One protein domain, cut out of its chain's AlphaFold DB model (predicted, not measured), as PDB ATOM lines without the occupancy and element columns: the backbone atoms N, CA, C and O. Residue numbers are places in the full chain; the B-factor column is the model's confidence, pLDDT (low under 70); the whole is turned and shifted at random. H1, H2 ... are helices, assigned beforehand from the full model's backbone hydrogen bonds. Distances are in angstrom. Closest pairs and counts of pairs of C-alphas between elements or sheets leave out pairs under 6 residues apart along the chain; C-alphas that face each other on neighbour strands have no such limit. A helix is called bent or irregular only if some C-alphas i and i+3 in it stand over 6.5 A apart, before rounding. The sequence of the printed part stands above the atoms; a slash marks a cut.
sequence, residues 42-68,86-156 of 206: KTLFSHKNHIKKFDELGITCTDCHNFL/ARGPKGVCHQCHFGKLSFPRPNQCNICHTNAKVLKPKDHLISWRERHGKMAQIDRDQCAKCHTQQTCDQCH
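Overview. This is residues 42 to 68 and 86 to 156 of the 206 residues of an uncharacterized protein of Deltaproteobacteria bacterium (UniProt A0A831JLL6). Short helices are strung out loosely along one long axis, with H1 and H2 at one end, H3 in the middle, and H4, H5 and H6 in an open group at the other end. Between H3 and H4 the backbone swings out in a wide loop, residues 101 to 127, with no named element. The printed part has 98 residues with six named helices in the order H1 to H6 and no named strand; the class is all helix, though named helices hold 48 of the 98 residues, under half. The whole is loose, with a radius of gyration of the C-alphas of 16.7 A, and elongated, with spans of 50 by 27 by 24 A.

Along the chain. H1, residues 47 to 57, begins with C-alpha 47 at (83.843, -23.432, 293.388) and is 14.5 A long. It is irregular: C-alphas 49 and 52 are 7.1 A apart. H2 is residues 61 to 64. H3, residues 92 to 100, is 11.6 A long and neither bent nor irregular, but only just: C-alphas 97 and 100 are 6.4 A apart. H4, residues 128 to 139, is the longest helix by residues; it begins with C-alpha 128 at (88.690, 10.679, 313.390) and is 14.8 A long. It too is irregular, with C-alphas 130 and 133 7.2 A apart. H5 is residues 141 to 144. H6, residues 149 to 156, is 9.9 A long and ends with C-alpha 156 at (101.727, 8.791, 306.910); it is neither bent nor irregular, but only just, with C-alphas 152 and 155 6.0 A apart.

Arrangement. No helix touches another. H1 and H2 are apart, though their link is tight. H2 and H3 are close but not clearly touching; their closest C-alphas, those of Cys 64 and Val 92, are 6.7 A apart. H3 and H4 are apart. H4 and H5 are close but not clearly touching; their closest C-alphas, those of Ala 136 and Cys 143, are 7.5 A apart. H5 and H6 meet only through their link and are near each other, with 5 pairs of C-alphas within 10 A. H4 and H6 are apart. Of the O i to N i+4 pairs, 5 of 7 are within hydrogen-bond range in H1, 4 of 5 in H3, 6 of 8 in H4 and 3 of 4 in H6; H2 and H5 are too short for such a pair.

Size, cuts and confidence. The two C-alphas farthest apart, those of Leu 68 and Glu 130, are 52.1 A apart. Residues 69 to 85 are not printed, and C-alphas 68 and 86 are 9.7 A apart across this cut. The link from H3 to H4 is long, with 27 residues. Residues 125 to 130, of which 128 to 130 belong to H4, stand free. The mean pLDDT of the printed part is 81.1; residues 67 to 68, 86 to 88, 102, 104 to 107 and 126 are under 70.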
ATOM      1  N   LYS A  42      74.403 -19.957 298.840       78.44
ATOM      2  CA  LYS A  42      74.982 -20.532 297.618       78.44
ATOM      3  C   LYS A  42      75.314 -19.499 296.535       78.44
ATOM      4  O   LYS A  42      76.080 -19.805 295.636       78.44
ATOM      5  N   THR A  43      74.747 -18.293 296.587       84.38
ATOM      6  CA  THR A  43      75.085 -17.214 295.641       84.38
ATOM      7  C   THR A  43      76.367 -16.490 296.023       84.38
ATOM      8  O   THR A  43      76.991 -15.872 295.166       84.38
ATOM      9  N   LEU A  44      76.781 -16.582 297.289       84.94
ATOM     10  CA  LEU A  44      77.997 -15.947 297.790       84.94
ATOM     11  C   LEU A  44      79.261 -16.758 297.490       84.94
ATOM     12  O   LEU A  44      80.361 -16.220 297.583       84.94
ATOM     13  N   PHE A  45      79.123 -18.037 297.132       86.56
ATOM     14  CA  PHE A  45      80.250 -18.932 296.906       86.56
ATOM     15  C   PHE A  45      80.118 -19.716 295.598       86.56
ATOM     16  O   PHE A  45      79.076 -20.281 295.290       86.56
ATOM     17  N   SER A  46      81.216 -19.788 294.845       87.81
ATOM     18  CA  SER A  46      81.316 -20.556 293.601       87.81
ATOM     19  C   SER A  46      82.656 -21.275 293.544       87.81
ATOM     20  O   SER A  46      83.693 -20.618 293.434       87.81
ATOM     21  N   HIS A  47      82.638 -22.613 293.559       86.44
ATOM     22  CA  HIS A  47      83.843 -23.432 293.388       86.44
ATOM     23  C   HIS A  47      84.607 -23.047 292.117       86.44
ATOM     24  O   HIS A  47      85.810 -22.815 292.176       86.44
ATOM     25  N   LYS A  48      83.903 -22.873 290.988       89.06
ATOM     26  CA  LYS A  48      84.504 -22.495 289.696       89.06
ATOM     27  C   LYS A  48      85.323 -21.205 289.785       89.06
ATOM     28  O   LYS A  48      86.373 -21.106 289.163       89.06
ATOM     29  N   ASN A  49      84.848 -20.230 290.558       88.06
ATOM     30  CA  ASN A  49      85.521 -18.938 290.683       88.06
ATOM     31  C   ASN A  49      86.666 -18.961 291.704       88.06
ATOM     32  O   ASN A  49      87.558 -18.122 291.619       88.06
ATOM     33  N   HIS A  50      86.654 -19.898 292.654       88.62
ATOM     34  CA  HIS A  50      87.678 -19.981 293.693       88.62
ATOM     35  C   HIS A  50      88.797 -20.980 293.376       88.62
ATOM     36  O   HIS A  50      89.912 -20.779 293.849       88.62
ATOM     37  N   ILE A  51      88.537 -22.001 292.550       90.19
ATOM     38  CA  ILE A  51      89.451 -23.135 292.338       90.19
ATOM     39  C   ILE A  51      90.861 -22.698 291.938       90.19
ATOM     40  O   ILE A  51      91.823 -23.103 292.570       90.19
ATOM     41  N   LYS A  52      90.986 -21.737 291.013       91.62
ATOM     42  CA  LYS A  52      92.293 -21.219 290.588       91.62
ATOM     43  C   LYS A  52      93.097 -20.640 291.758       91.62
ATOM     44  O   LYS A  52      94.297 -20.858 291.852       91.62
ATOM     45  N   LYS A  53      92.445 -19.888 292.652       90.25
ATOM     46  CA  LYS A  53      93.109 -19.312 293.830       90.25
ATOM     47  C   LYS A  53      93.378 -20.355 294.907       90.25
ATOM     48  O   LYS A  53      94.347 -20.203 295.641       90.25
ATOM     49  N   PHE A  54      92.550 -21.391 294.996       90.12
ATOM     50  CA  PHE A  54      92.805 -22.530 295.870       90.12
ATOM     51  C   PHE A  54      94.052 -23.290 295.424       90.12
ATOM     52  O   PHE A  54      94.926 -23.509 296.255       90.12
ATOM     53  N   ASP A  55      94.194 -23.554 294.126       90.56
ATOM     54  CA  ASP A  55      95.374 -24.210 293.558       90.56
ATOM     55  C   ASP A  55      96.646 -23.376 293.787       90.56
ATOM     56  O   ASP A  55      97.651 -23.891 294.270       90.56
ATOM     57  N   GLU A  56      96.591 -22.065 293.518       91.69
ATOM     58  CA  GLU A  56      97.722 -21.144 293.731       91.69
ATOM     59  C   GLU A  56      98.181 -21.074 295.200       91.69
ATOM     60  O   GLU A  56      99.355 -20.829 295.470       91.69
ATOM     61  N   LEU A  57      97.262 -21.265 296.150       89.75
ATOM     62  CA  LEU A  57      97.535 -21.193 297.588       89.75
ATOM     63  C   LEU A  57      97.694 -22.569 298.254       89.75
ATOM     64  O   LEU A  57      97.880 -22.621 299.472       89.75
ATOM     65  N   GLY A  58      97.600 -23.660 297.488       90.12
ATOM     66  CA  GLY A  58      97.652 -25.027 298.008       90.12
ATOM     67  C   GLY A  58      96.506 -25.369 298.967       90.12
ATOM     68  O   GLY A  58      96.706 -26.149 299.894       90.12
ATOM     69  N   ILE A  59      95.328 -24.766 298.786       87.38
ATOM     70  CA  ILE A  59      94.143 -25.029 299.610       87.38
ATOM     71  C   ILE A  59      93.496 -26.336 299.161       87.38
ATOM     72  O   ILE A  59      93.118 -26.508 298.005       87.38
ATOM     73  N   THR A  60      93.336 -27.247 300.109       86.00
ATOM     74  CA  THR A  60      92.746 -28.566 299.925       86.00
ATOM     75  C   THR A  60      91.254 -28.566 300.246       86.00
ATOM     76  O   THR A  60      90.722 -27.685 300.925       86.00
ATOM     77  N   CYS A  61      90.553 -29.613 299.808       81.88
ATOM     78  CA  CYS A  61      89.131 -29.796 300.096       81.88
ATOM     79  C   CYS A  61      88.846 -29.792 301.609       81.88
ATOM     80  O   CYS A  61      87.818 -29.276 302.040       81.88
ATOM     81  N   THR A  62      89.751 -30.361 302.409       81.38
ATOM     82  CA  THR A  62      89.621 -30.514 303.867       81.38
ATOM     83  C   THR A  62      89.833 -29.226 304.651       81.38
ATOM     84  O   THR A  62      89.392 -29.142 305.794       81.38
ATOM     85  N   ASP A  63      90.452 -28.210 304.050       82.12
ATOM     86  CA  ASP A  63      90.624 -26.905 304.701       82.12
ATOM     87  C   ASP A  63      89.289 -26.167 304.840       82.12
ATOM     88  O   ASP A  63      89.085 -25.374 305.760       82.12
ATOM     89  N   CYS A  64      88.357 -26.461 303.932       80.25
ATOM     90  CA  CYS A  64      87.020 -25.894 303.940       80.25
ATOM     91  C   CYS A  64      85.964 -26.907 304.363       80.25
ATOM     92  O   CYS A  64      85.036 -26.521 305.052       80.25
ATOM     93  N   HIS A  65      86.050 -28.175 303.972       78.50
ATOM     94  CA  HIS A  65      84.997 -29.154 304.226       78.50
ATOM     95  C   HIS A  65      85.394 -30.141 305.316       78.50
ATOM     96  O   HIS A  65      86.468 -30.736 305.290       78.50
ATOM     97  N   ASN A  66      84.470 -30.377 306.245       73.12
ATOM     98  CA  ASN A  66      84.620 -31.436 307.224       73.12
ATOM     99  C   ASN A  66      83.955 -32.721 306.708       73.12
ATOM    100  O   ASN A  66      82.732 -32.811 306.648       73.12
ATOM    101  N   PHE A  67      84.757 -33.725 306.354       69.31
ATOM    102  CA  PHE A  67      84.278 -34.994 305.793       69.31
ATOM    103  C   PHE A  67      84.059 -36.096 306.843       69.31
ATOM    104  O   PHE A  67      84.093 -37.277 306.510       69.31
ATOM    105  N   LEU A  68      83.798 -35.754 308.109       61.91
ATOM    106  CA  LEU A  68      83.569 -36.734 309.188       61.91
ATOM    107  C   LEU A  68      82.275 -37.575 309.056       61.91
ATOM    108  O   LEU A  68      81.879 -38.258 310.001       61.91
ATOM    109  N   ALA A  86      78.485 -31.080 303.595       60.12
ATOM    110  CA  ALA A  86      79.631 -30.424 302.970       60.12
ATOM    111  C   ALA A  86      79.657 -28.906 303.245       60.12
ATOM    112  O   ALA A  86      80.192 -28.131 302.454       60.12
ATOM    113  N   ARG A  87      79.086 -28.434 304.357       63.69
ATOM    114  CA  ARG A  87      79.193 -27.023 304.741       63.69
ATOM    115  C   ARG A  87      80.513 -26.784 305.442       63.69
ATOM    116  O   ARG A  87      80.847 -27.478 306.400       63.69
ATOM    117  N   GLY A  88      81.242 -25.777 304.976       67.62
ATOM    118  CA  GLY A  88      82.462 -25.385 305.653       67.62
ATOM    119  C   GLY A  88      82.219 -24.777 307.029       67.62
ATOM    120  O   GLY A  88      81.093 -24.363 307.340       67.62
ATOM    121  N   PRO A  89      83.255 -24.741 307.885       70.38
ATOM    122  CA  PRO A  89      83.129 -24.195 309.219       70.38
ATOM    123  C   PRO A  89      82.692 -22.730 309.141       70.38
ATOM    124  O   PRO A  89      83.045 -21.983 308.221       70.38
ATOM    125  N   LYS A  90      81.898 -22.307 310.129       74.88
ATOM    126  CA  LYS A  90      81.475 -20.908 310.233       74.88
ATOM    127  C   LYS A  90      82.715 -20.010 310.234       74.88
ATOM    128  O   LYS A  90      83.640 -20.230 311.006       74.88
ATOM    129  N   GLY A  91      82.713 -18.992 309.377       78.38
ATOM    130  CA  GLY A  91      83.805 -18.020 309.294       78.38
ATOM    131  C   GLY A  91      84.969 -18.402 308.375       78.38
ATOM    132  O   GLY A  91      85.880 -17.586 308.245       78.38
ATOM    133  N   VAL A  92      84.937 -19.550 307.679       83.12
ATOM    134  CA  VAL A  92      85.979 -19.924 306.694       83.12
ATOM    135  C   VAL A  92      86.192 -18.843 305.625       83.12
ATOM    136  O   VAL A  92      87.323 -18.542 305.252       83.12
ATOM    137  N   CYS A  93      85.119 -18.157 305.215       84.81
ATOM    138  CA  CYS A  93      85.200 -17.043 304.272       84.81
ATOM    139  C   CYS A  93      86.078 -15.903 304.813       84.81
ATOM    140  O   CYS A  93      86.910 -15.376 304.083       84.81
ATOM    141  N   HIS A  94      85.929 -15.539 306.094       83.75
ATOM    142  CA  HIS A  94      86.733 -14.480 306.710       83.75
ATOM    143  C   HIS A  94      88.191 -14.902 306.903       83.75
ATOM    144  O   HIS A  94      89.072 -14.076 306.703       83.75
ATOM    145  N   GLN A  95      88.484 -16.167 307.212       82.12
ATOM    146  CA  GLN A  95      89.872 -16.625 307.386       82.12
ATOM    147  C   GLN A  95      90.735 -16.362 306.140       82.12
ATOM    148  O   GLN A  95      91.885 -15.936 306.250       82.12
ATOM    149  N   CYS A  96      90.160 -16.550 304.949       84.25
ATOM    150  CA  CYS A  96      90.834 -16.211 303.699       84.25
ATOM    151  C   CYS A  96      90.656 -14.734 303.322       84.25
ATOM    152  O   CYS A  96      91.653 -14.066 303.053       84.25
ATOM    153  N   HIS A  97      89.430 -14.195 303.338       83.38
ATOM    154  CA  HIS A  97      89.152 -12.859 302.792       83.38
ATOM    155  C   HIS A  97      89.539 -11.671 303.693       83.38
ATOM    156  O   HIS A  97      89.715 -10.556 303.202       83.38
ATOM    157  N   PHE A  98      89.711 -11.906 304.995       75.38
ATOM    158  CA  PHE A  98      90.207 -10.932 305.977       75.38
ATOM    159  C   PHE A  98      91.663 -11.209 306.395       75.38
ATOM    160  O   PHE A  98      92.155 -10.626 307.356       75.38
ATOM    161  N   GLY A  99      92.360 -12.096 305.678       71.06
ATOM    162  CA  GLY A  99      93.745 -12.461 305.968       71.06
ATOM    163  C   GLY A  99      94.566 -12.615 304.695       71.06
ATOM    164  O   GLY A  99      95.221 -11.677 304.251       71.06
ATOM    165  N   LYS A 100      94.531 -13.812 304.102       70.12
ATOM    166  CA  LYS A 100      95.408 -14.196 302.982       70.12
ATOM    167  C   LYS A 100      95.087 -13.490 301.656       70.12
ATOM    168  O   LYS A 100      95.988 -13.287 300.849       70.12
ATOM    169  N   LEU A 101      93.820 -13.155 301.405       76.69
ATOM    170  CA  LEU A 101      93.346 -12.597 300.135       76.69
ATOM    171  C   LEU A 101      92.312 -11.497 300.367       76.69
ATOM    172  O   LEU A 101      91.123 -11.767 300.491       76.69
ATOM    173  N   SER A 102      92.731 -10.238 300.354       69.62
ATOM    174  CA  SER A 102      91.783  -9.125 300.425       69.62
ATOM    175  C   SER A 102      91.162  -8.816 299.064       69.62
ATOM    176  O   SER A 102      91.775  -8.999 298.010       69.62
ATOM    177  N   PHE A 103      89.934  -8.299 299.083       73.19
ATOM    178  CA  PHE A 103      89.324  -7.731 297.887       73.19
ATOM    179  C   PHE A 103      90.097  -6.484 297.411       73.19
ATOM    180  O   PHE A 103      90.749  -5.821 298.220       73.19
ATOM    181  N   PRO A 104      89.997  -6.106 296.119       64.88
ATOM    182  CA  PRO A 104      90.755  -4.987 295.549       64.88
ATOM    183  C   PRO A 104      90.518  -3.621 296.210       64.88
ATOM    184  O   PRO A 104      91.277  -2.686 295.963       64.88
ATOM    185  N   ARG A 105      89.453  -3.463 297.009       66.69
ATOM    186  CA  ARG A 105      89.195  -2.249 297.793       66.69
ATOM    187  C   ARG A 105      88.948  -2.617 299.260       66.69
ATOM    188  O   ARG A 105      88.270  -3.616 299.508       66.69
ATOM    189  N   PRO A 106      89.423  -1.805 300.222       66.00
ATOM    190  CA  PRO A 106      89.109  -1.996 301.637       66.00
ATOM    191  C   PRO A 106      87.596  -1.975 301.894       66.00
ATOM    192  O   PRO A 106      86.853  -1.282 301.196       66.00
ATOM    193  N   ASN A 107      87.150  -2.675 302.942       69.19
ATOM    194  CA  ASN A 107      85.793  -2.568 303.500       69.19
ATOM    195  C   ASN A 107      84.624  -2.960 302.574       69.19
ATOM    196  O   ASN A 107      83.531  -2.403 302.678       69.19
ATOM    197  N   GLN A 108      84.803  -3.951 301.697       80.25
ATOM    198  CA  GLN A 108      83.734  -4.466 300.823       80.25
ATOM    199  C   GLN A 108      82.835  -5.518 301.496       80.25
ATOM    200  O   GLN A 108      82.466  -6.531 300.903       80.25
ATOM    201  N   CYS A 109      82.446  -5.286 302.750       83.94
ATOM    202  CA  CYS A 109      81.654  -6.247 303.521       83.94
ATOM    203  C   CYS A 109      80.267  -6.486 302.895       83.94
ATOM    204  O   CYS A 109      79.688  -7.553 303.067       83.94
ATOM    205  N   ASN A 110      79.747  -5.520 302.128       87.19
ATOM    206  CA  ASN A 110      78.450  -5.597 301.449       87.19
ATOM    207  C   ASN A 110      78.407  -6.593 300.279       87.19
ATOM    208  O   ASN A 110      77.325  -6.856 299.767       87.19
ATOM    209  N   ILE A 111      79.551  -7.144 299.856       86.38
ATOM    210  CA  ILE A 111      79.582  -8.259 298.897       86.38
ATOM    211  C   ILE A 111      78.931  -9.500 299.515       86.38
ATOM    212  O   ILE A 111      78.278 -10.269 298.815       86.38
ATOM    213  N   CYS A 112      79.084  -9.681 300.830       87.50
ATOM    214  CA  CYS A 112      78.555 -10.836 301.547       87.50
ATOM    215  C   CYS A 112      77.451 -10.476 302.543       87.50
ATOM    216  O   CYS A 112      76.613 -11.324 302.824       87.50
ATOM    217  N   HIS A 113      77.426  -9.253 303.074       88.88
ATOM    218  CA  HIS A 113      76.508  -8.835 304.131       88.88
ATOM    219  C   HIS A 113      75.378  -7.925 303.630       88.88
ATOM    220  O   HIS A 113      75.617  -6.965 302.899       88.88
ATOM    221  N   THR A 114      74.154  -8.174 304.101       88.00
ATOM    222  CA  THR A 114      72.931  -7.416 303.769       88.00
ATOM    223  C   THR A 114      72.964  -5.976 304.286       88.00
ATOM    224  O   THR A 114      72.495  -5.059 303.614       88.00
ATOM    225  N   ASN A 115      73.559  -5.760 305.461       85.44
ATOM    226  CA  ASN A 115      73.727  -4.445 306.072       85.44
ATOM    227  C   ASN A 115      75.173  -4.276 306.548       85.44
ATOM    228  O   ASN A 115      75.508  -4.523 307.702       85.44
ATOM    229  N   ALA A 116      76.071  -3.884 305.649       84.62
ATOM    230  CA  ALA A 116      77.473  -3.654 306.006       84.62
ATOM    231  C   ALA A 116      77.687  -2.369 306.824       84.62
ATOM    232  O   ALA A 116      78.706  -2.229 307.495       84.62
ATOM    233  N   LYS A 117      76.744  -1.415 306.788       82.69
ATOM    234  CA  LYS A 117      76.911  -0.110 307.448       82.69
ATOM    235  C   LYS A 117      76.991  -0.237 308.967       82.69
ATOM    236  O   LYS A 117      77.759   0.488 309.587       82.69
ATOM    237  N   VAL A 118      76.243  -1.174 309.544       83.12
ATOM    238  CA  VAL A 118      76.242  -1.442 310.993       83.12
ATOM    239  C   VAL A 118      77.512  -2.150 311.474       83.12
ATOM    240  O   VAL A 118      77.777  -2.166 312.669       83.12
ATOM    241  N   LEU A 119      78.327  -2.691 310.557       81.38
ATOM    242  CA  LEU A 119      79.646  -3.253 310.875       81.38
ATOM    243  C   LEU A 119      80.701  -2.160 311.090       81.38
ATOM    244  O   LEU A 119      81.779  -2.445 311.607       81.38
ATOM    245  N   LYS A 120      80.412  -0.912 310.690       83.06
ATOM    246  CA  LYS A 120      81.287   0.230 310.948       83.06
ATOM    247  C   LYS A 120      81.346   0.474 312.464       83.06
ATOM    248  O   LYS A 120      80.297   0.722 313.065       83.06
ATOM    249  N   PRO A 121      82.535   0.463 313.086       82.62
ATOM    250  CA  PRO A 121      82.650   0.719 314.514       82.62
ATOM    251  C   PRO A 121      82.114   2.105 314.906       82.62
ATOM    252  O   PRO A 121      82.239   3.084 314.163       82.62
ATOM    253  N   LYS A 122      81.522   2.194 316.104       80.12
ATOM    254  CA  LYS A 122      80.900   3.426 316.626       80.12
ATOM    255  C   LYS A 122      81.892   4.574 316.823       80.12
ATOM    256  O   LYS A 122      81.474   5.721 316.903       80.12
ATOM    257  N   ASP A 123      83.185   4.284 316.911       76.06
ATOM    258  CA  ASP A 123      84.260   5.266 317.088       76.06
ATOM    259  C   ASP A 123      84.679   5.974 315.782       76.06
ATOM    260  O   ASP A 123      85.392   6.981 315.832       76.06
ATOM    261  N   HIS A 124      84.169   5.534 314.623       81.38
ATOM    262  CA  HIS A 124      84.397   6.153 313.313       81.38
ATOM    263  C   HIS A 124      83.567   7.444 313.104       81.38
ATOM    264  O   HIS A 124      82.833   7.577 312.110       81.38
ATOM    265  N   LEU A 125      83.651   8.383 314.049       74.81
ATOM    266  CA  LEU A 125      82.886   9.639 314.094       74.81
ATOM    267  C   LEU A 125      83.696  10.864 313.636       74.81
ATOM    268  O   LEU A 125      84.885  10.776 313.341       74.81
ATOM    269  N   ILE A 126      83.010  12.014 313.613       67.31
ATOM    270  CA  ILE A 126      83.339  13.308 312.978       67.31
ATOM    271  C   ILE A 126      84.743  13.874 313.302       67.31
ATOM    272  O   ILE A 126      85.224  14.712 312.548       67.31
ATOM    273  N   SER A 127      85.449  13.367 314.322       76.94
ATOM    274  CA  SER A 127      86.823  13.786 314.670       76.94
ATOM    275  C   SER A 127      87.851  12.644 314.612       76.94
ATOM    276  O   SER A 127      88.701  12.481 315.492       76.94
ATOM    277  N   TRP A 128      87.730  11.765 313.613       81.12
ATOM    278  CA  TRP A 128      88.690  10.679 313.390       81.12
ATOM    279  C   TRP A 128      90.117  11.216 313.214       81.12
ATOM    280  O   TRP A 128      91.049  10.698 313.825       81.12
ATOM    281  N   ARG A 129      90.297  12.298 312.444       77.62
ATOM    282  CA  ARG A 129      91.620  12.879 312.159       77.62
ATOM    283  C   ARG A 129      92.354  13.302 313.435       77.62
ATOM    284  O   ARG A 129      93.558  13.113 313.527       77.62
ATOM    285  N   GLU A 130      91.628  13.761 314.441       78.19
ATOM    286  CA  GLU A 130      92.156  14.244 315.714       78.19
ATOM    287  C   GLU A 130      92.438  13.106 316.707       78.19
ATOM    288  O   GLU A 130      93.310  13.235 317.563       78.19
ATOM    289  N   ARG A 131      91.706  11.987 316.619       79.56
ATOM    290  CA  ARG A 131      91.751  10.916 317.636       79.56
ATOM    291  C   ARG A 131      92.405   9.617 317.182       79.56
ATOM    292  O   ARG A 131      92.885   8.869 318.034       79.56
ATOM    293  N   HIS A 132      92.461   9.352 315.877       88.38
ATOM    294  CA  HIS A 132      92.956   8.080 315.347       88.38
ATOM    295  C   HIS A 132      94.395   7.785 315.753       88.38
ATOM    296  O   HIS A 132      94.714   6.632 316.002       88.38
ATOM    297  N   GLY A 133      95.248   8.808 315.879       85.81
ATOM    298  CA  GLY A 133      96.631   8.629 316.318       85.81
ATOM    299  C   GLY A 133      96.717   8.004 317.713       85.81
ATOM    300  O   GLY A 133      97.429   7.022 317.901       85.81
ATOM    301  N   LYS A 134      95.932   8.508 318.677       86.19
ATOM    302  CA  LYS A 134      95.886   7.955 320.041       86.19
ATOM    303  C   LYS A 134      95.241   6.566 320.072       86.19
ATOM    304  O   LYS A 134      95.691   5.705 320.814       86.19
ATOM    305  N   MET A 135      94.221   6.332 319.246       86.44
ATOM    306  CA  MET A 135      93.588   5.011 319.114       86.44
ATOM    307  C   MET A 135      94.555   3.977 318.517       86.44
ATOM    308  O   MET A 135      94.692   2.887 319.059       86.44
ATOM    309  N   ALA A 136      95.289   4.345 317.467       88.88
ATOM    310  CA  ALA A 136      96.290   3.496 316.828       88.88
ATOM    311  C   ALA A 136      97.502   3.223 317.733       88.88
ATOM    312  O   ALA A 136      98.134   2.182 317.599       88.88
ATOM    313  N   GLN A 137      97.829   4.128 318.662       86.94
ATOM    314  CA  GLN A 137      98.837   3.874 319.699       86.94
ATOM    315  C   GLN A 137      98.378   2.838 320.732       86.94
ATOM    316  O   GLN A 137      99.217   2.119 321.264       86.94
ATOM    317  N   ILE A 138      97.076   2.780 321.032       89.75
ATOM    318  CA  ILE A 138      96.510   1.817 321.986       89.75
ATOM    319  C   ILE A 138      96.428   0.431 321.347       89.75
ATOM    320  O   ILE A 138      96.933  -0.532 321.912       89.75
ATOM    321  N   ASP A 139      95.783   0.333 320.185       88.00
ATOM    322  CA  ASP A 139      95.612  -0.933 319.474       88.00
ATOM    323  C   ASP A 139      95.447  -0.677 317.970       88.00
ATOM    324  O   ASP A 139      94.349  -0.464 317.445       88.00
ATOM    325  N   ARG A 140      96.580  -0.684 317.264       86.81
ATOM    326  CA  ARG A 140      96.624  -0.546 315.804       86.81
ATOM    327  C   ARG A 140      95.990  -1.740 315.090       86.81
ATOM    328  O   ARG A 140      95.454  -1.581 313.991       86.81
ATOM    329  N   ASP A 141      96.049  -2.925 315.687       87.81
ATOM    330  CA  ASP A 141      95.665  -4.166 315.021       87.81
ATOM    331  C   ASP A 141      94.140  -4.268 314.866       87.81
ATOM    332  O   ASP A 141      93.660  -4.887 313.914       87.81
ATOM    333  N   GLN A 142      93.352  -3.562 315.692       86.38
ATOM    334  CA  GLN A 142      91.910  -3.392 315.443       86.38
ATOM    335  C   GLN A 142      91.628  -2.747 314.090       86.38
ATOM    336  O   GLN A 142      90.675  -3.132 313.414       86.38
ATOM    337  N   CYS A 143      92.441  -1.772 313.681       85.44
ATOM    338  CA  CYS A 143      92.266  -1.099 312.402       85.44
ATOM    339  C   CYS A 143      92.573  -2.060 311.249       85.44
ATOM    340  O   CYS A 143      91.844  -2.073 310.257       85.44
ATOM    341  N   ALA A 144      93.602  -2.900 311.411       82.75
ATOM    342  CA  ALA A 144      94.040  -3.879 310.415       82.75
ATOM    343  C   ALA A 144      92.999  -4.975 310.123       82.75
ATOM    344  O   ALA A 144      93.052  -5.612 309.076       82.75
ATOM    345  N   LYS A 145      92.003  -5.152 311.004       80.19
ATOM    346  CA  LYS A 145      90.857  -6.043 310.750       80.19
ATOM    347  C   LYS A 145      90.011  -5.597 309.560       80.19
ATOM    348  O   LYS A 145      89.314  -6.415 308.981       80.19
ATOM    349  N   CYS A 146      90.038  -4.315 309.209       80.56
ATOM    350  CA  CYS A 146      89.193  -3.746 308.157       80.56
ATOM    351  C   CYS A 146      90.013  -2.954 307.119       80.56
ATOM    352  O   CYS A 146      89.693  -2.930 305.928       80.56
ATOM    353  N   HIS A 147      91.100  -2.322 307.554       82.25
ATOM    354  CA  HIS A 147      91.938  -1.435 306.757       82.25
ATOM    355  C   HIS A 147      93.297  -2.062 306.433       82.25
ATOM    356  O   HIS A 147      93.867  -2.797 307.229       82.25
ATOM    357  N   THR A 148      93.851  -1.726 305.268       80.88
ATOM    358  CA  THR A 148      95.196  -2.156 304.848       80.88
ATOM    359  C   THR A 148      96.252  -1.102 305.191       80.88
ATOM    360  O   THR A 148      95.910   0.063 305.401       80.88
ATOM    361  N   GLN A 149      97.540  -1.473 305.159       81.38
ATOM    362  CA  GLN A 149      98.673  -0.550 305.366       81.38
ATOM    363  C   GLN A 149      98.607   0.683 304.446       81.38
ATOM    364  O   GLN A 149      98.851   1.804 304.888       81.38
ATOM    365  N   GLN A 150      98.133   0.500 303.210       78.62
ATOM    366  CA  GLN A 150      97.908   1.589 302.259       78.62
ATOM    367  C   GLN A 150      96.994   2.694 302.823       78.62
ATOM    368  O   GLN A 150      97.146   3.858 302.469       78.62
ATOM    369  N   THR A 151      96.060   2.354 303.717       80.81
ATOM    370  CA  THR A 151      95.179   3.328 304.383       80.81
ATOM    371  C   THR A 151      95.971   4.256 305.303       80.81
ATOM    372  O   THR A 151      95.713   5.456 305.334       80.81
ATOM    373  N   CYS A 152      96.957   3.726 306.030       83.31
ATOM    374  CA  CYS A 152      97.864   4.525 306.853       83.31
ATOM    375  C   CYS A 152      98.754   5.398 305.963       83.31
ATOM    376  O   CYS A 152      98.935   6.589 306.218       83.31
ATOM    377  N   ASP A 153      99.252   4.812 304.877       79.69
ATOM    378  CA  ASP A 153     100.207   5.437 303.967       79.69
ATOM    379  C   ASP A 153      99.625   6.651 303.229       79.69
ATOM    380  O   ASP A 153     100.367   7.572 302.890       79.69
ATOM    381  N   GLN A 154      98.301   6.715 303.046       76.25
ATOM    382  CA  GLN A 154      97.616   7.878 302.459       76.25
ATOM    383  C   GLN A 154      97.920   9.196 303.183       76.25
ATOM    384  O   GLN A 154      97.901  10.248 302.545       76.25
ATOM    385  N   CYS A 155      98.207   9.139 304.488       77.06
ATOM    386  CA  CYS A 155      98.553  10.307 305.300       77.06
ATOM    387  C   CYS A 155      99.958  10.216 305.918       77.06
ATOM    388  O   CYS A 155     100.598  11.243 306.123       77.06
ATOM    389  N   HIS A 156     100.449   9.010 306.222       77.25
ATOM    390  CA  HIS A 156     101.727   8.791 306.910       77.25
ATOM    391  C   HIS A 156     102.931   8.580 305.969       77.25
ATOM    392  O   HIS A 156     104.031   8.304 306.450       77.25
TER     393      HIS A 156